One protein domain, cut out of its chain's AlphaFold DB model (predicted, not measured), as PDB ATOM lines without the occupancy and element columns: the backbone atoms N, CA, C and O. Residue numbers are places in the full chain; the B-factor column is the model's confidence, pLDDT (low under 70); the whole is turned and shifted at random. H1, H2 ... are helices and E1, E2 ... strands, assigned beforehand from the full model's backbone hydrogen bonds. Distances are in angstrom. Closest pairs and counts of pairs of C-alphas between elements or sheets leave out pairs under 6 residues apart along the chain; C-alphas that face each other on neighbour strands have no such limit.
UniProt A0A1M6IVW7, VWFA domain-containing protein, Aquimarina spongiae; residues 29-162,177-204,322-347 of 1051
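Overview. This is residues 29 to 162, 177 to 204 and 322 to 347 of the 1051 residues of the protein "VWFA domain-containing protein" of Aquimarina spongiae (UniProt A0A1M6IVW7). A sandwich, two sheets partly face to face with their strands crossed: a large, strongly twisted sheet of five strands, with the long strands E8 and E9 at its core, is covered on one face by the small sheet E2, E3, E5 and has the short helix H2 on the other face. The small pair E1 and E4 lies beside E10, and H1 lies out at one end, beyond that pair. The printed part has 188 residues, with two named helices and ten named strands in the order H1 E1 E2 E3 E4 E5 E6 E7 E8 E9 H2 E10; the sheets E6 - E7 - E9 - E8 - E10, E2 - E3 - E5 and E1 - E4 are antiparallel. The class is mixed, helices and strands, though under half of the residues are in named elements. The whole is compact, with a radius of gyration of the C-alphas of 16.4 A, and spans 51 by 45 by 37 A.

Along the chain. H1, residues 29 to 44, begins at C-alpha (28.375, 117.344, 31.914) and is 21.9 A long. E1 is residues 46 to 51, E2 55 to 58, E3 63 to 67, E4 70 to 72, E5 96 to 99, E6 101 to 104 and E7 126 to 129. E8, residues 149 to 160, measures 31.3 A and bends by 52 degrees at residue 153. E9, residues 177 to 187, measures 29.9 A and bends by 55 degrees at residue 181. H2 is residues 188 to 195. E10, residues 329 to 334, ends at C-alpha (51.899, 111.018, -1.061).

Arrangement. In the large sheet, N 154 of E8 and O 182 of E9 are 2.8 A apart, within hydrogen-bond range, as are N 330 of E10 and O 153 of E8 at 2.8 A, N 128 of E7 and O 183 of E9 at 2.8 A, and N 103 and O 127 of the hairpin E6 and E7 at 2.9 A. H2 is on this sheet at a height of 8.4 A, over E9 and E8; its closest C-alphas to E8 are those of Lys 188 and Met 149, 5.5 A apart. The facing parts of the sandwich are 9.5 A apart centre to centre, their strands at 63 degrees. In the small sheet, N 56 and O 65 of the hairpin E2 and E3 are 2.9 A apart, and N 97 of E5 and O 66 of E3 2.9 A. E3 runs on into E4 at 78 degrees, and N 48 of E1 and O 72 of E4 are 2.7 A apart. In both helices every O i to N i+4 pair is within hydrogen-bond range.

Size, cuts and confidence. The farthest C-alphas, those of Ile 29 and Ser 60, are 52.9 A apart. Residues 163 to 176 and 205 to 321 are not printed; the gaps are 10.9 A and 16.4 A between C-alphas. The links E4 to E5, E6 to E7 and E7 to E8 are long. Mean pLDDT of the printed part is 91.7, and residues 161 to 162 are under 70.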
ATOM      1  N   ILE A  29      27.578 116.117  31.754       89.94
ATOM      2  CA  ILE A  29      28.375 117.344  31.914       89.94
ATOM      3  C   ILE A  29      29.633 117.273  31.050       89.94
ATOM      4  O   ILE A  29      29.968 118.261  30.399       89.94
ATOM      5  N   VAL A  30      30.324 116.132  31.067       88.94
ATOM      6  CA  VAL A  30      31.529 115.907  30.260       88.94
ATOM      7  C   VAL A  30      31.186 116.003  28.777       88.94
ATOM      8  O   VAL A  30      31.812 116.797  28.082       88.94
ATOM      9  N   ASP A  31      30.145 115.294  28.341       90.06
ATOM     10  CA  ASP A  31      29.678 115.264  26.955       90.06
ATOM     11  C   ASP A  31      29.281 116.670  26.485       90.06
ATOM     12  O   ASP A  31      29.782 117.140  25.472       90.06
ATOM     13  N   TYR A  32      28.492 117.416  27.276       92.12
ATOM     14  CA  TYR A  32      28.111 118.791  26.928       92.12
ATOM     15  C   TYR A  32      29.328 119.696  26.687       92.12
ATOM     16  O   TYR A  32      29.360 120.442  25.710       92.12
ATOM     17  N   PHE A  33      30.332 119.670  27.570       92.88
ATOM     18  CA  PHE A  33      31.515 120.514  27.391       92.88
ATOM     19  C   PHE A  33      32.444 120.009  26.280       92.88
ATOM     20  O   PHE A  33      33.018 120.848  25.583       92.88
ATOM     21  N   ASP A  34      32.583 118.695  26.086       91.50
ATOM     22  CA  ASP A  34      33.376 118.133  24.985       91.50
ATOM     23  C   ASP A  34      32.752 118.490  23.628       91.50
ATOM     24  O   ASP A  34      33.448 119.015  22.758       91.50
ATOM     25  N   ASP A  35      31.430 118.353  23.492       92.88
ATOM     26  CA  ASP A  35      30.678 118.753  22.301       92.88
ATOM     27  C   ASP A  35      30.881 120.239  21.988       92.88
ATOM     28  O   ASP A  35      31.223 120.606  20.862       92.88
ATOM     29  N   GLN A  36      30.742 121.119  22.988       92.50
ATOM     30  CA  GLN A  36      30.957 122.558  22.794       92.50
ATOM     31  C   GLN A  36      32.400 122.883  22.383       92.50
ATOM     32  O   GLN A  36      32.615 123.765  21.549       92.50
ATOM     33  N   ILE A  37      33.396 122.184  22.933       93.00
ATOM     34  CA  ILE A  37      34.806 122.379  22.572       93.00
ATOM     35  C   ILE A  37      35.070 121.911  21.135       93.00
ATOM     36  O   ILE A  37      35.743 122.618  20.382       93.00
ATOM     37  N   ARG A  38      34.541 120.749  20.743       93.00
ATOM     38  CA  ARG A  38      34.679 120.198  19.387       93.00
ATOM     39  C   ARG A  38      34.028 121.101  18.350       93.00
ATOM     40  O   ARG A  38      34.718 121.523  17.427       93.00
ATOM     41  N   LEU A  39      32.767 121.483  18.569       91.19
ATOM     42  CA  LEU A  39      32.038 122.426  17.715       91.19
ATOM     43  C   LEU A  39      32.758 123.774  17.620       91.19
ATOM     44  O   LEU A  39      32.851 124.355  16.545       91.19
ATOM     45  N   SER A  40      33.342 124.265  18.718       91.19
ATOM     46  CA  SER A  40      34.130 125.503  18.676       91.19
ATOM     47  C   SER A  40      35.349 125.382  17.751       91.19
ATOM     48  O   SER A  40      35.667 126.330  17.041       91.19
ATOM     49  N   ARG A  41      36.036 124.231  17.716       90.81
ATOM     50  CA  ARG A  41      37.174 124.022  16.803       90.81
ATOM     51  C   ARG A  41      36.714 123.900  15.354       90.81
ATOM     52  O   ARG A  41      37.229 124.619  14.501       90.81
ATOM     53  N   THR A  42      35.748 123.025  15.086       92.00
ATOM     54  CA  THR A  42      35.314 122.718  13.717       92.00
ATOM     55  C   THR A  42      34.572 123.891  13.074       92.00
ATOM     56  O   THR A  42      34.836 124.202  11.918       92.00
ATOM     57  N   CYS A  43      33.721 124.603  13.824       87.94
ATOM     58  CA  CYS A  43      32.868 125.671  13.289       87.94
ATOM     59  C   CYS A  43      33.470 127.087  13.387       87.94
ATOM     60  O   CYS A  43      33.036 127.965  12.645       87.94
ATOM     61  N   LEU A  44      34.426 127.357  14.293       88.50
ATOM     62  CA  LEU A  44      35.038 128.700  14.435       88.50
ATOM     63  C   LEU A  44      36.506 128.771  14.014       88.50
ATOM     64  O   LEU A  44      37.035 129.866  13.852       88.50
ATOM     65  N   SER A  45      37.195 127.636  13.891       89.75
ATOM     66  CA  SER A  45      38.553 127.605  13.334       89.75
ATOM     67  C   SER A  45      38.506 126.992  11.941       89.75
ATOM     68  O   SER A  45      38.698 127.694  10.949       89.75
ATOM     69  N   GLY A  46      38.162 125.713  11.860       92.12
ATOM     70  CA  GLY A  46      38.175 124.942  10.626       92.12
ATOM     71  C   GLY A  46      38.714 123.538  10.864       92.12
ATOM     72  O   GLY A  46      39.048 123.162  11.992       92.12
ATOM     73  N   VAL A  47      38.810 122.766   9.789       95.12
ATOM     74  CA  VAL A  47      39.225 121.357   9.811       95.12
ATOM     75  C   VAL A  47      40.365 121.108   8.822       95.12
ATOM     76  O   VAL A  47      40.655 121.938   7.964       95.12
ATOM     77  N   GLY A  48      41.036 119.967   8.940       95.50
ATOM     78  CA  GLY A  48      42.176 119.579   8.111       95.50
ATOM     79  C   GLY A  48      43.532 119.944   8.722       95.50
ATOM     80  O   GLY A  48      43.666 120.088   9.942       95.50
ATOM     81  N   ILE A  49      44.570 120.043   7.889       96.12
ATOM     82  CA  ILE A  49      45.957 120.255   8.338       96.12
ATOM     83  C   ILE A  49      46.269 121.749   8.407       96.12
ATOM     84  O   ILE A  49      46.396 122.397   7.375       96.12
ATOM     85  N   VAL A  50      46.483 122.276   9.615       94.44
ATOM     86  CA  VAL A  50      46.820 123.692   9.848       94.44
ATOM     87  C   VAL A  50      48.266 123.986   9.447       94.44
ATOM     88  O   VAL A  50      48.544 124.967   8.760       94.44
ATOM     89  N   CYS A  51      49.208 123.150   9.889       94.62
ATOM     90  CA  CYS A  51      50.628 123.271   9.563       94.62
ATOM     91  C   CYS A  51      51.381 121.956   9.823       94.62
ATOM     92  O   CYS A  51      50.901 121.078  10.541       94.62
ATOM     93  N   GLY A  52      52.591 121.836   9.265       96.00
ATOM     94  CA  GLY A  52      53.475 120.693   9.507       96.00
ATOM     95  C   GLY A  52      53.005 119.400   8.838       96.00
ATOM     96  O   GLY A  52      52.435 119.437   7.743       96.00
ATOM     97  N   PHE A  53      53.290 118.253   9.460       97.25
ATOM     98  CA  PHE A  53      53.019 116.918   8.906       97.25
ATOM     99  C   PHE A  53      53.557 116.727   7.486       97.25
ATOM    100  O   PHE A  53      52.894 116.155   6.618       97.25
ATOM    101  N   GLN A  54      54.734 117.276   7.205       95.81
ATOM    102  CA  GLN A  54      55.374 117.109   5.908       95.81
ATOM    103  C   GLN A  54      55.978 115.715   5.844       95.81
ATOM    104  O   GLN A  54      56.748 115.334   6.724       95.81
ATOM    105  N   VAL A  55      55.608 114.971   4.806       95.25
ATOM    106  CA  VAL A  55      56.116 113.627   4.538       95.25
ATOM    107  C   VAL A  55      57.318 113.748   3.612       95.25
ATOM    108  O   VAL A  55      57.269 114.447   2.600       95.25
ATOM    109  N   SER A  56      58.400 113.064   3.965       93.44
ATOM    110  CA  SER A  56      59.612 112.945   3.158       93.44
ATOM    111  C   SER A  56      60.109 111.503   3.186       93.44
ATOM    112  O   SER A  56      59.857 110.778   4.148       93.44
ATOM    113  N   CYS A  57      60.782 111.074   2.122       92.50
ATOM    114  CA  CYS A  57      61.317 109.724   1.992       92.50
ATOM    115  C   CYS A  57      62.790 109.805   1.599       92.50
ATOM    116  O   CYS A  57      63.124 110.458   0.609       92.50
ATOM    117  N   ASP A  58      63.668 109.159   2.364       89.88
ATOM    118  CA  ASP A  58      65.074 109.008   1.989       89.88
ATOM    119  C   ASP A  58      65.209 107.825   1.023       89.88
ATOM    120  O   ASP A  58      64.946 106.672   1.373       89.88
ATOM    121  N   GLU A  59      65.624 108.102  -0.214       81.81
ATOM    122  CA  GLU A  59      65.746 107.078  -1.257       81.81
ATOM    123  C   GLU A  59      66.807 106.016  -0.947       81.81
ATOM    124  O   GLU A  59      66.696 104.876  -1.401       81.81
ATOM    125  N   SER A  60      67.844 106.373  -0.191       84.44
ATOM    126  CA  SER A  60      68.964 105.483   0.103       84.44
ATOM    127  C   SER A  60      68.629 104.474   1.200       84.44
ATOM    128  O   SER A  60      69.058 103.320   1.125       84.44
ATOM    129  N   THR A  61      67.832 104.886   2.188       85.44
ATOM    130  CA  THR A  61      67.455 104.055   3.340       85.44
ATOM    131  C   THR A  61      66.025 103.512   3.251       85.44
ATOM    132  O   THR A  61      65.698 102.556   3.952       85.44
ATOM    133  N   SER A  62      65.191 104.042   2.344       89.25
ATOM    134  CA  SER A  62      63.742 103.779   2.277       89.25
ATOM    135  C   SER A  62      63.011 104.132   3.577       89.25
ATOM    136  O   SER A  62      62.043 103.469   3.951       89.25
ATOM    137  N   GLU A  63      63.486 105.157   4.284       94.00
ATOM    138  CA  GLU A  63      62.901 105.640   5.534       94.00
ATOM    139  C   GLU A  63      61.942 106.800   5.268       94.00
ATOM    140  O   GLU A  63      62.240 107.698   4.479       94.00
ATOM    141  N   ILE A  64      60.795 106.799   5.949       96.25
ATOM    142  CA  ILE A  64      59.808 107.882   5.861       96.25
ATOM    143  C   ILE A  64      59.974 108.786   7.077       96.25
ATOM    144  O   ILE A  64      59.855 108.320   8.207       96.25
ATOM    145  N   THR A  65      60.179 110.082   6.861       96.44
ATOM    146  CA  THR A  65      60.216 111.083   7.932       96.44
ATOM    147  C   THR A  65      59.003 111.997   7.843       96.44
ATOM    148  O   THR A  65      58.710 112.549   6.781       96.44
ATOM    149  N   ILE A  66      58.304 112.159   8.969       97.50
ATOM    150  CA  ILE A  66      57.142 113.042   9.098       97.50
ATOM    151  C   ILE A  66      57.462 114.134  10.113       97.50
ATOM    152  O   ILE A  66      57.819 113.832  11.253       97.50
ATOM    153  N   THR A  67      57.326 115.399   9.717       97.56
ATOM    154  CA  THR A  67      57.513 116.530  10.638       97.56
ATOM    155  C   THR A  67      56.342 116.676  11.605       97.56
ATOM    156  O   THR A  67      55.205 116.314  11.290       97.56
ATOM    157  N   GLN A  68      56.598 117.231  12.789       97.38
ATOM    158  CA  GLN A  68      55.535 117.604  13.714       97.38
ATOM    159  C   GLN A  68      54.593 118.622  13.057       97.38
ATOM    160  O   GLN A  68      54.992 119.432  12.216       97.38
ATOM    161  N   GLY A  69      53.320 118.563  13.423       96.62
ATOM    162  CA  GLY A  69      52.281 119.407  12.859       96.62
ATOM    163  C   GLY A  69      51.054 119.475  13.745       96.62
ATOM    164  O   GLY A  69      51.021 118.910  14.841       96.62
ATOM    165  N   VAL A  70      50.054 120.203  13.257       96.50
ATOM    166  CA  VAL A  70      48.754 120.354  13.909       96.50
ATOM    167  C   VAL A  70      47.664 120.180  12.869       96.50
ATOM    168  O   VAL A  70      47.711 120.783  11.795       96.50
ATOM    169  N   GLY A  71      46.658 119.381  13.199       96.38
ATOM    170  CA  GLY A  71      45.465 119.239  12.377       96.38
ATOM    171  C   GLY A  71      44.227 118.967  13.215       96.38
ATOM    172  O   GLY A  71      44.328 118.616  14.390       96.38
ATOM    173  N   VAL A  72      43.062 119.158  12.608       96.00
ATOM    174  CA  VAL A  72      41.757 118.982  13.251       96.00
ATOM    175  C   VAL A  72      40.889 118.102  12.359       96.00
ATOM    176  O   VAL A  72      40.746 118.399  11.179       96.00
ATOM    177  N   THR A  73      40.316 117.023  12.882       95.69
ATOM    178  CA  THR A  73      39.356 116.206  12.113       95.69
ATOM    179  C   THR A  73      37.951 116.792  12.149       95.69
ATOM    180  O   THR A  73      37.653 117.656  12.974       95.69
ATOM    181  N   THR A  74      37.048 116.281  11.313       94.94
ATOM    182  CA  THR A  74      35.641 116.714  11.322       94.94
ATOM    183  C   THR A  74      34.867 116.317  12.580       94.94
ATOM    184  O   THR A  74      33.876 116.965  12.896       94.94
ATOM    185  N   ASP A  75      35.351 115.353  13.377       93.88
ATOM    186  CA  ASP A  75      34.815 115.068  14.725       93.88
ATOM    187  C   ASP A  75      35.424 115.989  15.810       93.88
ATOM    188  O   ASP A  75      35.163 115.826  17.000       93.88
ATOM    189  N   GLY A  76      36.279 116.949  15.434       93.38
ATOM    190  CA  GLY A  76      36.897 117.923  16.339       93.38
ATOM    191  C   GLY A  76      38.114 117.412  17.119       93.38
ATOM    192  O   GLY A  76      38.497 118.022  18.130       93.38
ATOM    193  N   ASP A  77      38.729 116.311  16.673       93.00
ATOM    194  CA  ASP A  77      39.942 115.775  17.290       93.00
ATOM    195  C   ASP A  77      41.175 116.574  16.883       93.00
ATOM    196  O   ASP A  77      41.435 116.777  15.700       93.00
ATOM    197  N   LEU A  78      41.966 116.979  17.879       93.62
ATOM    198  CA  LEU A  78      43.260 117.611  17.661       93.62
ATOM    199  C   LEU A  78      44.325 116.536  17.413       93.62
ATOM    200  O   LEU A  78      44.504 115.632  18.229       93.62
ATOM    201  N   MET A  79      45.033 116.665  16.299       95.38
ATOM    202  CA  MET A  79      46.025 115.712  15.818       95.38
ATOM    203  C   MET A  79      47.435 116.282  15.982       95.38
ATOM    204  O   MET A  79      47.697 117.408  15.559       95.38
ATOM    205  N   HIS A  80      48.334 115.473  16.546       95.62
ATOM    206  CA  HIS A  80      49.777 115.707  16.665       95.62
ATOM    207  C   HIS A  80      50.529 114.384  16.477       95.62
ATOM    208  O   HIS A  80      49.950 113.306  16.639       95.62
ATOM    209  N   LEU A  81      51.827 114.461  16.185       94.88
ATOM    210  CA  LEU A  81      52.731 113.331  16.382       94.88
ATOM    211  C   LEU A  81      53.120 113.235  17.859       94.88
ATOM    212  O   LEU A  81      53.286 114.256  18.531       94.88
ATOM    213  N   PHE A  82      53.291 112.007  18.344       91.25
ATOM    214  CA  PHE A  82      53.669 111.732  19.725       91.25
ATOM    215  C   PHE A  82      54.904 110.839  19.775       91.25
ATOM    216  O   PHE A  82      54.989 109.847  19.053       91.25
ATOM    217  N   GLU A  83      55.824 111.162  20.678       86.94
ATOM    218  CA  GLU A  83      56.925 110.291  21.077       86.94
ATOM    219  C   GLU A  83      56.691 109.792  22.508       86.94
ATOM    220  O   GLU A  83      56.343 110.570  23.402       86.94
ATOM    221  N   THR A  84      56.880 108.492  22.732       85.44
ATOM    222  CA  THR A  84      56.802 107.890  24.068       85.44
ATOM    223  C   THR A  84      58.144 108.040  24.776       85.44
ATOM    224  O   THR A  84      59.153 107.493  24.332       85.44
ATOM    225  N   LYS A  85      58.157 108.755  25.902       83.31
ATOM    226  CA  LYS A  85      59.333 108.900  26.770       83.31
ATOM    227  C   LYS A  85      59.623 107.610  27.541       83.31
ATOM    228  O   LYS A  85      58.767 106.738  27.671       83.31
ATOM    229  N   GLU A  86      60.826 107.507  28.109       83.00
ATOM    230  CA  GLU A  86      61.263 106.342  28.904       83.00
ATOM    231  C   GLU A  86      60.336 106.018  30.093       83.00
ATOM    232  O   GLU A  86      60.269 104.870  30.529       83.00
ATOM    233  N   ASP A  87      59.607 107.011  30.612       83.50
ATOM    234  CA  ASP A  87      58.640 106.869  31.707       83.50
ATOM    235  C   ASP A  87      57.222 106.479  31.243       83.50
ATOM    236  O   ASP A  87      56.312 106.366  32.065       83.50
ATOM    237  N   GLY A  88      57.030 106.266  29.938       78.94
ATOM    238  CA  GLY A  88      55.749 105.931  29.324       78.94
ATOM    239  C   GLY A  88      54.851 107.134  29.022       78.94
ATOM    240  O   GLY A  88      53.746 106.939  28.517       78.94
ATOM    241  N   THR A  89      55.286 108.367  29.305       82.94
ATOM    242  CA  THR A  89      54.508 109.570  28.970       82.94
ATOM    243  C   THR A  89      54.630 109.931  27.488       82.94
ATOM    244  O   THR A  89      55.691 109.787  26.883       82.94
ATOM    245  N   LEU A  90      53.539 110.421  26.890       85.88
ATOM    246  CA  LEU A  90      53.536 110.916  25.511       85.88
ATOM    247  C   LEU A  90      53.976 112.387  25.470       85.88
ATOM    248  O   LEU A  90      53.486 113.212  26.243       85.88
ATOM    249  N   SER A  91      54.875 112.721  24.548       88.69
ATOM    250  CA  SER A  91      55.392 114.072  24.319       88.69
ATOM    251  C   SER A  91      55.106 114.530  22.893       88.69
ATOM    252  O   SER A  91      55.265 113.751  21.958       88.69
ATOM    253  N   ILE A  92      54.725 115.801  22.731       91.56
ATOM    254  CA  ILE A  92      54.574 116.463  21.419       91.56
ATOM    255  C   ILE A  92      55.769 117.361  21.065       91.56
ATOM    256  O   ILE A  92      55.834 117.889  19.958       91.56
ATOM    257  N   ASP A  93      56.698 117.554  22.005       91.81
ATOM    258  CA  ASP A  93      57.911 118.358  21.832       91.81
ATOM    259  C   ASP A  93      58.954 117.576  21.021       91.81
ATOM    260  O   ASP A  93      59.836 116.927  21.581       91.81
ATOM    261  N   LEU A  94      58.761 117.559  19.702       93.88
ATOM    262  CA  LEU A  94      59.612 116.889  18.723       93.88
ATOM    263  C   LEU A  94      59.560 117.628  17.380       93.88
ATOM    264  O   LEU A  94      58.554 118.252  17.046       93.88
ATOM    265  N   GLU A  95      60.635 117.543  16.600       95.31
ATOM    266  CA  GLU A  95      60.709 118.162  15.268       95.31
ATOM    267  C   GLU A  95      60.118 117.247  14.184       95.31
ATOM    268  O   GLU A  95      59.334 117.688  13.342       95.31
ATOM    269  N   SER A  96      60.450 115.956  14.230       96.50
ATOM    270  CA  SER A  96      59.982 114.938  13.287       96.50
ATOM    271  C   SER A  96      60.138 113.525  13.852       96.50
ATOM    272  O   SER A  96      60.956 113.308  14.743       96.50
ATOM    273  N   ILE A  97      59.416 112.555  13.284       95.88
ATOM    274  CA  ILE A  97      59.598 111.119  13.547       95.88
ATOM    275  C   ILE A  97      60.029 110.424  12.255       95.88
ATOM    276  O   ILE A  97      59.395 110.602  11.213       95.88
ATOM    277  N   THR A  98      61.080 109.606  12.341       96.06
ATOM    278  CA  THR A  98      61.551 108.754  11.242       96.06
ATOM    279  C   THR A  98      61.084 107.316  11.451       96.06
ATOM    280  O   THR A  98      61.334 106.700  12.489       96.06
ATOM    281  N   TYR A  99      60.406 106.777  10.445       95.50
ATOM    282  CA  TYR A  99      59.870 105.426  10.403       95.50
ATOM    283  C   TYR A  99      60.727 104.559   9.484       95.50
ATOM    284  O   TYR A  99      61.039 104.945   8.358       95.50
ATOM    285  N   THR A 100      61.079 103.366   9.961       95.25
ATOM    286  CA  THR A 100      62.024 102.452   9.296       95.25
ATOM    287  C   THR A 100      61.378 101.127   8.884       95.25
ATOM    288  O   THR A 100      61.889 100.404   8.027       95.25
ATOM    289  N   GLY A 101      60.251 100.770   9.505       94.94
ATOM    290  CA  GLY A 101      59.525  99.530   9.244       94.94
ATOM    291  C   GLY A 101      58.018  99.734   9.188       94.94
ATOM    292  O   GLY A 101      57.505 100.802   9.511       94.94
ATOM    293  N   TYR A 102      57.297  98.688   8.804       95.69
ATOM    294  CA  TYR A 102      55.844  98.649   8.780       95.69
ATOM    295  C   TYR A 102      55.312  97.286   9.230       95.69
ATOM    296  O   TYR A 102      55.991  96.263   9.105       95.69
ATOM    297  N   GLN A 103      54.065  97.256   9.684       95.81
ATOM    298  CA  GLN A 103      53.319  96.030   9.969       95.81
ATOM    299  C   GLN A 103      51.902  96.114   9.398       95.81
ATOM    300  O   GLN A 103      51.411  97.201   9.107       95.81
ATOM    301  N   THR A 104      51.236  94.978   9.196       94.69
ATOM    302  CA  THR A 104      49.815  94.984   8.807       94.69
ATOM    303  C   THR A 104      48.973  95.499   9.969       94.69
ATOM    304  O   THR A 104      49.161  95.047  11.094       94.69
ATOM    305  N   TYR A 105      48.039  96.407   9.690       95.31
ATOM    306  CA  TYR A 105      47.140  96.967  10.695       95.31
ATOM    307  C   TYR A 105      45.736  96.351  10.595       95.31
ATOM    308  O   TYR A 105      45.159  96.281   9.506       95.31
ATOM    309  N   ASP A 106      45.194  95.905  11.730       93.69
ATOM    310  CA  ASP A 106      43.830  95.382  11.863       93.69
ATOM    311  C   ASP A 106      42.941  96.417  12.563       93.69
ATOM    312  O   ASP A 106      43.199  96.798  13.700       93.69
ATOM    313  N   ASN A 107      41.889  96.859  11.878       92.38
ATOM    314  CA  ASN A 107      40.940  97.859  12.357       92.38
ATOM    315  C   ASN A 107      39.643  97.220  12.901       92.38
ATOM    316  O   ASN A 107      38.636  97.911  13.071       92.38
ATOM    317  N   SER A 108      39.635  95.905  13.158       90.69
ATOM    318  CA  SER A 108      38.461  95.141  13.606       90.69
ATOM    319  C   SER A 108      37.826  95.636  14.912       90.69
ATOM    320  O   SER A 108      36.616  95.475  15.075       90.69
ATOM    321  N   GLN A 109      38.608  96.260  15.803       88.81
ATOM    322  CA  GLN A 109      38.137  96.830  17.074       88.81
ATOM    323  C   GLN A 109      37.341  98.127  16.864       88.81
ATOM    324  O   GLN A 109      36.206  98.253  17.317       88.81
ATOM    325  N   ALA A 110      37.910  99.091  16.133       89.06
ATOM    326  CA  ALA A 110      37.275 100.393  15.918       89.06
ATOM    327  C   ALA A 110      36.190 100.365  14.826       89.06
ATOM    328  O   ALA A 110      35.200 101.101  14.912       89.06
ATOM    329  N   GLN A 111      36.359  99.513  13.808       90.12
ATOM    330  CA  GLN A 111      35.465  99.382  12.653       90.12
ATOM    331  C   GLN A 111      35.174 100.728  11.970       90.12
ATOM    332  O   GLN A 111      34.020 101.133  11.822       90.12
ATOM    333  N   TYR A 112      36.231 101.441  11.570       92.62
ATOM    334  CA  TYR A 112      36.121 102.756  10.928       92.62
ATOM    335  C   TYR A 112      35.538 102.672   9.509       92.62
ATOM    336  O   TYR A 112      36.252 102.471   8.524       92.62
ATOM    337  N   ARG A 113      34.214 102.801   9.414       89.06
ATOM    338  CA  ARG A 113      33.448 102.772   8.163       89.06
ATOM    339  C   ARG A 113      33.038 104.189   7.734       89.06
ATOM    340  O   ARG A 113      32.858 105.027   8.611       89.06
ATOM    341  N   PRO A 114      32.859 104.439   6.422       91.06
ATOM    342  CA  PRO A 114      33.148 103.537   5.295       91.06
ATOM    343  C   PRO A 114      34.637 103.490   4.895       91.06
ATOM    344  O   PRO A 114      35.053 102.552   4.225       91.06
ATOM    345  N   PHE A 115      35.454 104.441   5.352       94.25
ATOM    346  CA  PHE A 115      36.813 104.702   4.856       94.25
ATOM    347  C   PHE A 115      37.723 103.475   4.750       94.25
ATOM    348  O   PHE A 115      38.405 103.298   3.743       94.25
ATOM    349  N   PHE A 116      37.738 102.605   5.763       95.50
ATOM    350  CA  PHE A 116      38.650 101.459   5.798       95.50
ATOM    351  C   PHE A 116      38.012 100.137   5.341       95.50
ATOM    352  O   PHE A 116      38.655  99.093   5.458       95.50
ATOM    353  N   TYR A 117      36.791 100.153   4.786       94.94
ATOM    354  CA  TYR A 117      36.054  98.940   4.406       94.94
ATOM    355  C   TYR A 117      35.355  99.043   3.047       94.94
ATOM    356  O   TYR A 117      34.481  99.878   2.852       94.94
ATOM    357  N   ARG A 118      35.628  98.090   2.148       92.75
ATOM    358  CA  ARG A 118      34.852  97.865   0.915       92.75
ATOM    359  C   ARG A 118      33.829  96.758   1.147       92.75
ATOM    360  O   ARG A 118      34.151  95.567   1.073       92.75
ATOM    361  N   GLY A 119      32.591  97.147   1.443       88.31
ATOM    362  CA  GLY A 119      31.577  96.207   1.925       88.31
ATOM    363  C   GLY A 119      32.002  95.647   3.284       88.31
ATOM    364  O   GLY A 119      32.227  96.412   4.213       88.31
ATOM    365  N   GLU A 120      32.161  94.330   3.403       88.19
ATOM    366  CA  GLU A 120      32.621  93.689   4.650       88.19
ATOM    367  C   GLU A 120      34.145  93.517   4.748       88.19
ATOM    368  O   GLU A 120      34.657  93.124   5.793       88.19
ATOM    369  N   ASN A 121      34.891  93.808   3.679       92.69
ATOM    370  CA  ASN A 121      36.334  93.569   3.639       92.69
ATOM    371  C   ASN A 121      37.115  94.836   3.992       92.69
ATOM    372  O   ASN A 121      36.924  95.874   3.355       92.69
ATOM    373  N   GLN A 122      38.039  94.737   4.950       94.56
ATOM    374  CA  GLN A 122      38.973  95.822   5.247       94.56
ATOM    375  C   GLN A 122      39.941  96.037   4.073       94.56
ATOM    376  O   GLN A 122      40.425  95.073   3.471       94.56
ATOM    377  N   ILE A 123      40.250  97.295   3.762       95.88
ATOM    378  CA  ILE A 123      41.314  97.633   2.807       95.88
ATOM    379  C   ILE A 123      42.703  97.304   3.384       95.88
ATOM    380  O   ILE A 123      42.868  97.048   4.580       95.88
ATOM    381  N   THR A 124      43.734  97.317   2.536       95.25
ATOM    382  CA  THR A 124      45.104  97.043   2.996       95.25
ATOM    383  C   THR A 124      45.657  98.250   3.749       95.25
ATOM    384  O   THR A 124      46.038  99.243   3.137       95.25
ATOM    385  N   LEU A 125      45.743  98.136   5.075       96.62
ATOM    386  CA  LEU A 125      46.323  99.146   5.957       96.62
ATOM    387  C   LEU A 125      47.658  98.649   6.509       96.62
ATOM    388  O   LEU A 125      47.780  97.495   6.937       96.62
ATOM    389  N   ARG A 126      48.669  99.516   6.504       96.31
ATOM    390  CA  ARG A 126      49.986  99.225   7.075       96.31
ATOM    391  C   ARG A 126      50.339 100.288   8.098       96.31
ATOM    392  O   ARG A 126      50.351 101.456   7.751       96.31
ATOM    393  N   GLU A 127      50.632  99.904   9.329       96.69
ATOM    394  CA  GLU A 127      51.093 100.835  10.359       96.69
ATOM    395  C   GLU A 127      52.602 101.045  10.230       96.69
ATOM    396  O   GLU A 127      53.354 100.072  10.120       96.69
ATOM    397  N   LEU A 128      53.037 102.305  10.220       95.81
ATOM    398  CA  LEU A 128      54.447 102.678  10.232       95.81
ATOM    399  C   LEU A 128      55.031 102.524  11.638       95.81
ATOM    400  O   LEU A 128      54.420 102.891  12.638       95.81
ATOM    401  N   THR A 129      56.255 102.007  11.706       93.88
ATOM    402  CA  THR A 129      56.969 101.720  12.955       93.88
ATOM    403  C   THR A 129      58.386 102.295  12.909       93.88
ATOM    404  O   THR A 129      59.025 102.338  11.855       93.88
ATOM    405  N   THR A 130      58.899 102.722  14.060       91.88
ATOM    406  CA  THR A 130      60.267 103.255  14.218       91.88
ATOM    407  C   THR A 130      61.328 102.156  14.347       91.88
ATOM    408  O   THR A 130      62.499 102.439  14.578       91.88
ATOM    409  N   THR A 131      60.930 100.884  14.226       87.50
ATOM    410  CA  THR A 131      61.823  99.725  14.310       87.50
ATOM    411  C   THR A 131      61.777  98.916  13.018       87.50
ATOM    412  O   THR A 131      60.821  98.975  12.253       87.50
ATOM    413  N   ILE A 132      62.839  98.159  12.741       87.25
ATOM    414  CA  ILE A 132      62.949  97.319  11.532       87.25
ATOM    415  C   ILE A 132      62.637  95.839  11.789       87.25
ATOM    416  O   ILE A 132      62.598  95.043  10.851       87.25
ATOM    417  N   SER A 133      62.464  95.445  13.053       79.19
ATOM    418  CA  SER A 133      62.359  94.044  13.466       79.19
ATOM    419  C   SER A 133      61.483  93.885  14.705       79.19
ATOM    420  O   SER A 133      61.675  94.596  15.689       79.19
ATOM    421  N   GLY A 134      60.583  92.907  14.673       83.50
ATOM    422  CA  GLY A 134      59.616  92.598  15.725       83.50
ATOM    423  C   GLY A 134      58.625  91.544  15.230       83.50
ATOM    424  O   GLY A 134      58.697  91.118  14.075       83.50
ATOM    425  N   GLU A 135      57.703  91.101  16.082       83.00
ATOM    426  CA  GLU A 135      56.621  90.216  15.643       83.00
ATOM    427  C   GLU A 135      55.709  90.973  14.662       83.00
ATOM    428  O   GLU A 135      55.170  92.018  14.998       83.00
ATOM    429  N   GLY A 136      55.598  90.500  13.416       86.12
ATOM    430  CA  GLY A 136      54.782  91.145  12.373       86.12
ATOM    431  C   GLY A 136      55.414  92.355  11.659       86.12
ATOM    432  O   GLY A 136      54.937  92.715  10.581       86.12
ATOM    433  N   VAL A 137      56.510  92.920  12.182       93.44
ATOM    434  CA  VAL A 137      57.202  94.101  11.624       93.44
ATOM    435  C   VAL A 137      58.160  93.716  10.492       93.44
ATOM    436  O   VAL A 137      58.906  92.737  10.582       93.44
ATOM    437  N   ARG A 138      58.164  94.504   9.414       93.56
ATOM    438  CA  ARG A 138      59.031  94.348   8.238       93.56
ATOM    439  C   ARG A 138      59.711  95.680   7.893       93.56
ATOM    440  O   ARG A 138      59.062  96.710   8.014       93.56
ATOM    441  N   PRO A 139      60.964  95.692   7.402       93.19
ATOM    442  CA  PRO A 139      61.602  96.915   6.907       93.19
ATOM    443  C   PRO A 139      60.817  97.566   5.761       93.19
ATOM    444  O   PRO A 139      60.294  96.853   4.898       93.19
ATOM    445  N   LEU A 140      60.784  98.901   5.702       93.31
ATOM    446  CA  LEU A 140      60.138  99.639   4.605       93.31
ATOM    447  C   LEU A 140      60.769  99.344   3.241       93.31
ATOM    448  O   LEU A 140      60.057  99.292   2.242       93.31
ATOM    449  N   SER A 141      62.061  99.004   3.211       90.75
ATOM    450  CA  SER A 141      62.769  98.536   2.011       90.75
ATOM    451  C   SER A 141      62.136  97.299   1.350       90.75
ATOM    452  O   SER A 141      62.431  96.998   0.197       90.75
ATOM    453  N   ASN A 142      61.272  96.556   2.055       91.44
ATOM    454  CA  ASN A 142      60.548  95.415   1.487       91.44
ATOM    455  C   ASN A 142      59.325  95.828   0.647       91.44
ATOM    456  O   ASN A 142      58.750  94.982  -0.042       91.44
ATOM    457  N   LEU A 143      58.902  97.095   0.701       90.00
ATOM    458  CA  LEU A 143      57.816  97.632  -0.116       90.00
ATOM    459  C   LEU A 143      58.380  98.212  -1.414       90.00
ATOM    460  O   LEU A 143      58.747  99.379  -1.480       90.00
ATOM    461  N   ALA A 144      58.378  97.414  -2.483       86.81
ATOM    462  CA  ALA A 144      58.809  97.873  -3.809       86.81
ATOM    463  C   ALA A 144      57.983  99.063  -4.348       86.81
ATOM    464  O   ALA A 144      58.458  99.808  -5.194       86.81
ATOM    465  N   THR A 145      56.757  99.240  -3.851       89.00
ATOM    466  CA  THR A 145      55.821 100.303  -4.241       89.00
ATOM    467  C   THR A 145      55.752 101.440  -3.221       89.00
ATOM    468  O   THR A 145      54.767 102.167  -3.200       89.00
ATOM    469  N   LEU A 146      56.760 101.599  -2.352       90.94
ATOM    470  CA  LEU A 146      56.768 102.612  -1.284       90.94
ATOM    471  C   LEU A 146      56.497 104.035  -1.797       90.94
ATOM    472  O   LEU A 146      55.766 104.786  -1.160       90.94
ATOM    473  N   LYS A 147      57.047 104.374  -2.967       88.19
ATOM    474  CA  LYS A 147      56.864 105.669  -3.640       88.19
ATOM    475  C   LYS A 147      55.412 105.931  -4.077       88.19
ATOM    476  O   LYS A 147      54.949 107.066  -4.039       88.19
ATOM    477  N   ASP A 148      54.655 104.874  -4.379       90.69
ATOM    478  CA  ASP A 148      53.244 104.929  -4.798       90.69
ATOM    479  C   ASP A 148      52.256 104.815  -3.621       90.69
ATOM    480  O   ASP A 148      51.113 104.364  -3.778       90.69
ATOM    481  N   MET A 149      52.696 105.184  -2.419       94.94
ATOM    482  CA  MET A 149      51.890 105.123  -1.201       94.94
ATOM    483  C   MET A 149      51.536 106.518  -0.690       94.94
ATOM    484  O   MET A 149      52.186 107.515  -1.006       94.94
ATOM    485  N   VAL A 150      50.503 106.562   0.143       97.25
ATOM    486  CA  VAL A 150      49.996 107.759   0.809       97.25
ATOM    487  C   VAL A 150      50.012 107.525   2.309       97.25
ATOM    488  O   VAL A 150      49.632 106.447   2.780       97.25
ATOM    489  N   VAL A 151      50.466 108.528   3.053       97.75
ATOM    490  CA  VAL A 151      50.503 108.492   4.513       97.75
ATOM    491  C   VAL A 151      49.243 109.143   5.064       97.75
ATOM    492  O   VAL A 151      48.838 110.218   4.619       97.75
ATOM    493  N   LEU A 152      48.642 108.520   6.072       96.88
ATOM    494  CA  LEU A 152      47.531 109.094   6.818       96.88
ATOM    495  C   LEU A 152      47.745 108.931   8.322       96.88
ATOM    496  O   LEU A 152      48.272 107.926   8.795       96.88
ATOM    497  N   LEU A 153      47.330 109.939   9.077       97.19
ATOM    498  CA  LEU A 153      47.282 109.916  10.529       97.19
ATOM    499  C   LEU A 153      45.869 109.514  10.949       97.19
ATOM    500  O   LEU A 153      44.905 110.106  10.478       97.19
ATOM    501  N   TYR A 154      45.736 108.510  11.809       96.69
ATOM    502  CA  TYR A 154      44.457 107.959  12.245       96.69
ATOM    503  C   TYR A 154      44.366 107.931  13.771       96.69
ATOM    504  O   TYR A 154      45.292 107.491  14.455       96.69
ATOM    505  N   ARG A 155      43.231 108.382  14.307       94.31
ATOM    506  CA  ARG A 155      42.898 108.307  15.729       94.31
ATOM    507  C   ARG A 155      41.904 107.187  15.971       94.31
ATOM    508  O   ARG A 155      40.688 107.362  15.913       94.31
ATOM    509  N   GLU A 156      42.461 106.024  16.255       92.69
ATOM    510  CA  GLU A 156      41.720 104.824  16.602       92.69
ATOM    511  C   GLU A 156      41.018 105.029  17.947       92.69
ATOM    512  O   GLU A 156      41.668 105.316  18.953       92.69
ATOM    513  N   THR A 157      39.691 104.897  17.961       88.56
ATOM    514  CA  THR A 157      38.873 105.014  19.175       88.56
ATOM    515  C   THR A 157      37.889 103.854  19.254       88.56
ATOM    516  O   THR A 157      37.147 103.615  18.298       88.56
ATOM    517  N   TYR A 158      37.870 103.144  20.381       88.00
ATOM    518  CA  TYR A 158      36.918 102.066  20.663       88.00
ATOM    519  C   TYR A 158      36.726 101.888  22.175       88.00
ATOM    520  O   TYR A 158      37.495 102.417  22.981       88.00
ATOM    521  N   ILE A 159      35.666 101.175  22.550       83.00
ATOM    522  CA  ILE A 159      35.399 100.789  23.938       83.00
ATOM    523  C   ILE A 159      36.038  99.419  24.154       83.00
ATOM    524  O   ILE A 159      35.834  98.514  23.348       83.00
ATOM    525  N   GLU A 160      36.847  99.294  25.197       79.50
ATOM    526  CA  GLU A 160      37.460  98.033  25.600       79.50
ATOM    527  C   GLU A 160      36.459  97.240  26.448       79.50
ATOM    528  O   GLU A 160      35.963  97.741  27.459       79.50
ATOM    529  N   ASP A 161      36.132  96.019  26.013       65.62
ATOM    530  CA  ASP A 161      35.236  95.129  26.753       65.62
ATOM    531  C   ASP A 161      35.869  94.750  28.105       65.62
ATOM    532  O   ASP A 161      37.019  94.309  28.161       65.62
ATOM    533  N   GLU A 162      35.119  94.895  29.202       59.03
ATOM    534  CA  GLU A 162      35.590  94.494  30.531       59.03
ATOM    535  C   GLU A 162      35.854  92.978  30.595       59.03
ATOM    536  O   GLU A 162      35.022  92.154  30.196       59.03
ATOM    537  N   ARG A 177      37.638 103.694  27.545       77.88
ATOM    538  CA  ARG A 177      37.750 104.199  26.170       77.88
ATOM    539  C   ARG A 177      39.213 104.251  25.758       77.88
ATOM    540  O   ARG A 177      39.983 105.047  26.295       77.88
ATOM    541  N   VAL A 178      39.572 103.448  24.762       85.19
ATOM    542  CA  VAL A 178      40.918 103.423  24.190       85.19
ATOM    543  C   VAL A 178      41.016 104.473  23.091       85.19
ATOM    544  O   VAL A 178      40.136 104.572  22.237       85.19
ATOM    545  N   VAL A 179      42.100 105.251  23.115       86.81
ATOM    546  CA  VAL A 179      42.419 106.262  22.102       86.81
ATOM    547  C   VAL A 179      43.880 106.101  21.693       86.81
ATOM    548  O   VAL A 179      44.778 106.471  22.449       86.81
ATOM    549  N   ASN A 180      44.122 105.583  20.488       89.56
ATOM    550  CA  ASN A 180      45.469 105.400  19.946       89.56
ATOM    551  C   ASN A 180      45.713 106.316  18.745       89.56
ATOM    552  O   ASN A 180      44.831 106.529  17.913       89.56
ATOM    553  N   HIS A 181      46.947 106.803  18.620       90.62
ATOM    554  CA  HIS A 181      47.409 107.529  17.440       90.62
ATOM    555  C   HIS A 181      48.196 106.568  16.553       90.62
ATOM    556  O   HIS A 181      49.183 105.979  16.991       90.62
ATOM    557  N   ARG A 182      47.740 106.395  15.315       94.38
ATOM    558  CA  ARG A 182      48.296 105.456  14.343       94.38
ATOM    559  C   ARG A 182      48.753 106.224  13.116       94.38
ATOM    560  O   ARG A 182      47.996 107.025  12.574       94.38
ATOM    561  N   VAL A 183      49.967 105.958  12.650       96.81
ATOM    562  CA  VAL A 183      50.427 106.445  11.346       96.81
ATOM    563  C   VAL A 183      50.324 105.291  10.371       96.81
ATOM    564  O   VAL A 183      51.005 104.277  10.526       96.81
ATOM    565  N   LEU A 184      49.434 105.425   9.396       97.56
ATOM    566  CA  LEU A 184      49.114 104.377   8.442       97.56
ATOM    567  C   LEU A 184      49.617 104.740   7.043       97.56
ATOM    568  O   LEU A 184      49.725 105.906   6.668       97.56
ATOM    569  N   LEU A 185      49.906 103.705   6.267       97.06
ATOM    570  CA  LEU A 185      50.364 103.754   4.892       97.06
ATOM    571  C   LEU A 185      49.399 102.939   4.024       97.06
ATOM    572  O   LEU A 185      49.161 101.754   4.288       97.06
ATOM    573  N   VAL A 186      48.871 103.569   2.977       97.12
ATOM    574  CA  VAL A 186      47.920 102.974   2.025       97.12
ATOM    575  C   VAL A 186      48.394 103.166   0.589       97.12
ATOM    576  O   VAL A 186      49.184 104.061   0.302       97.12
ATOM    577  N   SER A 187      47.927 102.318  -0.330       95.50
ATOM    578  CA  SER A 187      48.209 102.507  -1.761       95.50
ATOM    579  C   SER A 187      47.481 103.743  -2.301       95.50
ATOM    580  O   SER A 187      46.414 104.081  -1.791       95.50
ATOM    581  N   LYS A 188      47.983 104.384  -3.368       93.81
ATOM    582  CA  LYS A 188      47.248 105.471  -4.054       93.81
ATOM    583  C   LYS A 188      45.828 105.063  -4.482       93.81
ATOM    584  O   LYS A 188      44.899 105.852  -4.346       93.81
ATOM    585  N   THR A 189      45.622 103.817  -4.921       94.25
ATOM    586  CA  THR A 189      44.285 103.293  -5.264       94.25
ATOM    587  C   THR A 189      43.350 103.250  -4.054       94.25
ATOM    588  O   THR A 189      42.167 103.564  -4.166       94.25
ATOM    589  N   ASP A 190      43.863 102.853  -2.892       95.75
ATOM    590  CA  ASP A 190      43.073 102.814  -1.662       95.75
ATOM    591  C   ASP A 190      42.862 104.215  -1.075       95.75
ATOM    592  O   ASP A 190      41.777 104.495  -0.575       95.75
ATOM    593  N   ALA A 191      43.837 105.117  -1.214       95.81
ATOM    594  CA  ALA A 191      43.690 106.531  -0.878       95.81
ATOM    595  C   ALA A 191      42.576 107.199  -1.697       95.81
ATOM    596  O   ALA A 191      41.724 107.864  -1.118       95.81
ATOM    597  N   ALA A 192      42.515 106.958  -3.012       95.06
ATOM    598  CA  ALA A 192      41.438 107.465  -3.866       95.06
ATOM    599  C   ALA A 192      40.050 106.955  -3.430       95.06
ATOM    600  O   ALA A 192      39.066 107.686  -3.490       95.06
ATOM    601  N   TYR A 193      39.970 105.714  -2.938       95.88
ATOM    602  CA  TYR A 193      38.737 105.168  -2.363       95.88
ATOM    603  C   TYR A 193      38.355 105.837  -1.034       95.88
ATOM    604  O   TYR A 193      37.179 106.081  -0.793       95.88
ATOM    605  N   ILE A 194      39.325 106.136  -0.165       96.00
ATOM    606  CA  ILE A 194      39.074 106.893   1.071       96.00
ATOM    607  C   ILE A 194      38.532 108.283   0.711       96.00
ATOM    608  O   ILE A 194      37.468 108.662   1.192       96.00
ATOM    609  N   ILE A 195      39.210 108.975  -0.208       94.88
ATOM    610  CA  ILE A 195      38.840 110.305  -0.707       94.88
ATOM    611  C   ILE A 195      37.425 110.322  -1.282       94.88
ATOM    612  O   ILE A 195      36.687 111.262  -1.019       94.88
ATOM    613  N   SER A 196      36.992 109.277  -1.997       95.06
ATOM    614  CA  SER A 196      35.644 109.239  -2.583       95.06
ATOM    615  C   SER A 196      34.503 109.262  -1.552       95.06
ATOM    616  O   SER A 196      33.352 109.440  -1.941       95.06
ATOM    617  N   HIS A 197      34.792 109.037  -0.265       94.25
ATOM    618  CA  HIS A 197      33.827 109.126   0.841       94.25
ATOM    619  C   HIS A 197      33.945 110.433   1.637       94.25
ATOM    620  O   HIS A 197      33.203 110.612   2.595       94.25
ATOM    621  N   ASP A 198      34.865 111.314   1.252       93.81
ATOM    622  CA  ASP A 198      35.158 112.586   1.906       93.81
ATOM    623  C   ASP A 198      34.826 113.746   0.946       93.81
ATOM    624  O   ASP A 198      35.619 114.071   0.057       93.81
ATOM    625  N   PRO A 199      33.639 114.364   1.076       92.00
ATOM    626  CA  PRO A 199      33.256 115.522   0.273       92.00
ATOM    627  C   PRO A 199      34.148 116.750   0.493       92.00
ATOM    628  O   PRO A 199      34.279 117.576  -0.410       92.00
ATOM    629  N   THR A 200      34.763 116.894   1.671       91.69
ATOM    630  CA  THR A 200      35.574 118.069   2.003       91.69
ATOM    631  C   THR A 200      36.908 118.050   1.255       91.69
ATOM    632  O   THR A 200      37.293 119.073   0.684       91.69
ATOM    633  N   ILE A 201      37.598 116.906   1.184       91.00
ATOM    634  CA  ILE A 201      38.844 116.797   0.406       91.00
ATOM    635  C   ILE A 201      38.614 116.810  -1.114       91.00
ATOM    636  O   ILE A 201      39.523 117.172  -1.856       91.00
ATOM    637  N   GLN A 202      37.406 116.467  -1.572       89.25
ATOM    638  CA  GLN A 202      37.005 116.524  -2.985       89.25
ATOM    639  C   GLN A 202      36.719 117.942  -3.499       89.25
ATOM    640  O   GLN A 202      36.552 118.119  -4.704       89.25
ATOM    641  N   LYS A 203      36.648 118.952  -2.621       86.69
ATOM    642  CA  LYS A 203      36.490 120.347  -3.053       86.69
ATOM    643  C   LYS A 203      37.628 120.759  -3.985       86.69
ATOM    644  O   LYS A 203      38.780 120.378  -3.770       86.69
ATOM    645  N   THR A 204      37.297 121.592  -4.972       86.19
ATOM    646  CA  THR A 204      38.230 122.068  -5.996       86.19
ATOM    647  C   THR A 204      39.518 122.603  -5.379       86.19
ATOM    648  O   THR A 204      39.517 123.499  -4.530       86.19
ATOM    649  N   GLY A 322      31.157 118.432   7.056       89.44
ATOM    650  CA  GLY A 322      30.334 117.329   7.530       89.44
ATOM    651  C   GLY A 322      31.091 116.534   8.586       89.44
ATOM    652  O   GLY A 322      32.233 116.132   8.362       89.44
ATOM    653  N   TYR A 323      30.481 116.281   9.751       89.75
ATOM    654  CA  TYR A 323      31.163 115.529  10.816       89.75
ATOM    655  C   TYR A 323      31.604 114.132  10.334       89.75
ATOM    656  O   TYR A 323      32.572 113.586  10.857       89.75
ATOM    657  N   GLU A 324      30.960 113.592   9.295       92.69
ATOM    658  CA  GLU A 324      31.245 112.291   8.684       92.69
ATOM    659  C   GLU A 324      32.376 112.296   7.643       92.69
ATOM    660  O   GLU A 324      32.853 111.210   7.325       92.69
ATOM    661  N   ASP A 325      32.855 113.452   7.167       93.62
ATOM    662  CA  ASP A 325      33.746 113.530   5.993       93.62
ATOM    663  C   ASP A 325      35.135 112.914   6.246       93.62
ATOM    664  O   ASP A 325      35.609 112.098   5.463       93.62
ATOM    665  N   PHE A 326      35.780 113.241   7.373       95.69
ATOM    666  CA  PHE A 326      37.020 112.593   7.826       95.69
ATOM    667  C   PHE A 326      37.129 112.584   9.364       95.69
ATOM    668  O   PHE A 326      38.091 113.091   9.946       95.69
ATOM    669  N   PRO A 327      36.173 111.972  10.090       95.00
ATOM    670  CA  PRO A 327      35.999 112.177  11.531       95.00
ATOM    671  C   PRO A 327      37.218 111.814  12.374       95.00
ATOM    672  O   PRO A 327      37.425 112.392  13.441       95.00
ATOM    673  N   LYS A 328      38.034 110.856  11.922       95.12
ATOM    674  CA  LYS A 328      39.124 110.279  12.720       95.12
ATOM    675  C   LYS A 328      40.459 110.194  11.996       95.12
ATOM    676  O   LYS A 328      41.393 109.637  12.569       95.12
ATOM    677  N   HIS A 329      40.586 110.716  10.777       96.75
ATOM    678  CA  HIS A 329      41.842 110.631  10.035       96.75
ATOM    679  C   HIS A 329      42.221 111.940   9.340       96.75
ATOM    680  O   HIS A 329      41.370 112.771   9.066       96.75
ATOM    681  N   LEU A 330      43.514 112.107   9.060       97.88
ATOM    682  CA  LEU A 330      44.057 113.156   8.203       97.88
ATOM    683  C   LEU A 330      44.993 112.524   7.180       97.88
ATOM    684  O   LEU A 330      45.984 111.887   7.535       97.88
ATOM    685  N   MET A 331      44.700 112.732   5.904       97.19
ATOM    686  CA  MET A 331      45.601 112.377   4.807       97.19
ATOM    687  C   MET A 331      46.760 113.375   4.759       97.19
ATOM    688  O   MET A 331      46.543 114.565   4.527       97.19
ATOM    689  N   LEU A 332      47.984 112.898   4.996       97.00
ATOM    690  CA  LEU A 332      49.186 113.732   5.061       97.00
ATOM    691  C   LEU A 332      49.831 113.940   3.685       97.00
ATOM    692  O   LEU A 332      50.645 114.847   3.523       97.00
ATOM    693  N   GLY A 333      49.455 113.144   2.690       95.00
ATOM    694  CA  GLY A 333      49.979 113.231   1.333       95.00
ATOM    695  C   GLY A 333      50.784 112.012   0.911       95.00
ATOM    696  O   GLY A 333      51.060 111.082   1.677       95.00
ATOM    697  N   GLU A 334      51.118 112.023  -0.366       94.81
ATOM    698  CA  GLU A 334      51.899 111.018  -1.061       94.81
ATOM    699  C   GLU A 334      53.340 111.002  -0.545       94.81
ATOM    700  O   GLU A 334      53.932 112.049  -0.277       94.81
ATOM    701  N   VAL A 335      53.920 109.802  -0.438       93.50
ATOM    702  CA  VAL A 335      55.331 109.619  -0.059       93.50
ATOM    703  C   VAL A 335      56.253 110.283  -1.084       93.50
ATOM    704  O   VAL A 335      57.221 110.943  -0.711       93.50
ATOM    705  N   GLU A 336      55.933 110.130  -2.370       89.75
ATOM    706  CA  GLU A 336      56.573 110.844  -3.470       89.75
ATOM    707  C   GLU A 336      55.546 111.750  -4.157       89.75
ATOM    708  O   GLU A 336      54.560 111.293  -4.746       89.75
ATOM    709  N   LYS A 337      55.782 113.059  -4.054       86.44
ATOM    710  CA  LYS A 337      54.942 114.100  -4.645       86.44
ATOM    711  C   LYS A 337      55.244 114.219  -6.144       86.44
ATOM    712  O   LYS A 337      56.391 114.453  -6.516       86.44
ATOM    713  N   SER A 338      54.228 114.081  -6.993       81.12
ATOM    714  CA  SER A 338      54.364 114.114  -8.461       81.12
ATOM    715  C   SER A 338      54.398 115.526  -9.061       81.12
ATOM    716  O   SER A 338      54.908 115.694 -10.165       81.12
ATOM    717  N   GLY A 339      53.875 116.536  -8.357       84.19
ATOM    718  CA  GLY A 339      53.713 117.896  -8.877       84.19
ATOM    719  C   GLY A 339      53.885 119.007  -7.830       84.19
ATOM    720  O   GLY A 339      54.355 118.762  -6.715       84.19
ATOM    721  N   PRO A 340      53.513 120.259  -8.163       85.62
ATOM    722  CA  PRO A 340      53.611 121.396  -7.245       85.62
ATOM    723  C   PRO A 340      52.595 121.322  -6.095       85.62
ATOM    724  O   PRO A 340      52.857 121.860  -5.017       85.62
ATOM    725  N   CYS A 341      51.503 120.575  -6.265       88.06
ATOM    726  CA  CYS A 341      50.469 120.326  -5.259       88.06
ATOM    727  C   CYS A 341      50.418 118.838  -4.879       88.06
ATOM    728  O   CYS A 341      50.898 117.988  -5.625       88.06
ATOM    729  N   TYR A 342      49.898 118.533  -3.690       89.31
ATOM    730  CA  TYR A 342      49.579 117.161  -3.280       89.31
ATOM    731  C   TYR A 342      48.172 116.801  -3.772       89.31
ATOM    732  O   TYR A 342      47.289 117.658  -3.737       89.31
ATOM    733  N   GLU A 343      47.953 115.557  -4.190       87.31
ATOM    734  CA  GLU A 343      46.639 115.058  -4.615       87.31
ATOM    735  C   GLU A 343      45.885 114.390  -3.464       87.31
ATOM    736  O   GLU A 343      44.662 114.437  -3.410       87.31
ATOM    737  N   CYS A 344      46.605 113.769  -2.526       92.38
ATOM    738  CA  CYS A 344      46.016 113.006  -1.424       92.38
ATOM    739  C   CYS A 344      46.357 113.615  -0.061       92.38
ATOM    740  O   CYS A 344      46.713 112.897   0.874       92.38
ATOM    741  N   ARG A 345      46.288 114.944   0.061       93.94
ATOM    742  CA  ARG A 345      46.572 115.662   1.308       93.94
ATOM    743  C   ARG A 345      45.411 116.572   1.674       93.94
ATOM    744  O   ARG A 345      44.985 117.378   0.856       93.94
ATOM    745  N   HIS A 346      44.969 116.496   2.925       94.88
ATOM    746  CA  HIS A 346      44.005 117.462   3.443       94.88
ATOM    747  C   HIS A 346      44.628 118.859   3.481       94.88
ATOM    748  O   HIS A 346      45.692 119.058   4.080       94.88
ATOM    749  N   GLY A 347      43.944 119.827   2.873       92.31
ATOM    750  CA  GLY A 347      44.208 121.243   3.113       92.31
ATOM    751  C   GLY A 347      43.751 121.670   4.509       92.31
ATOM    752  O   GLY A 347      43.315 120.846   5.315       92.31
TER     753      GLY A 347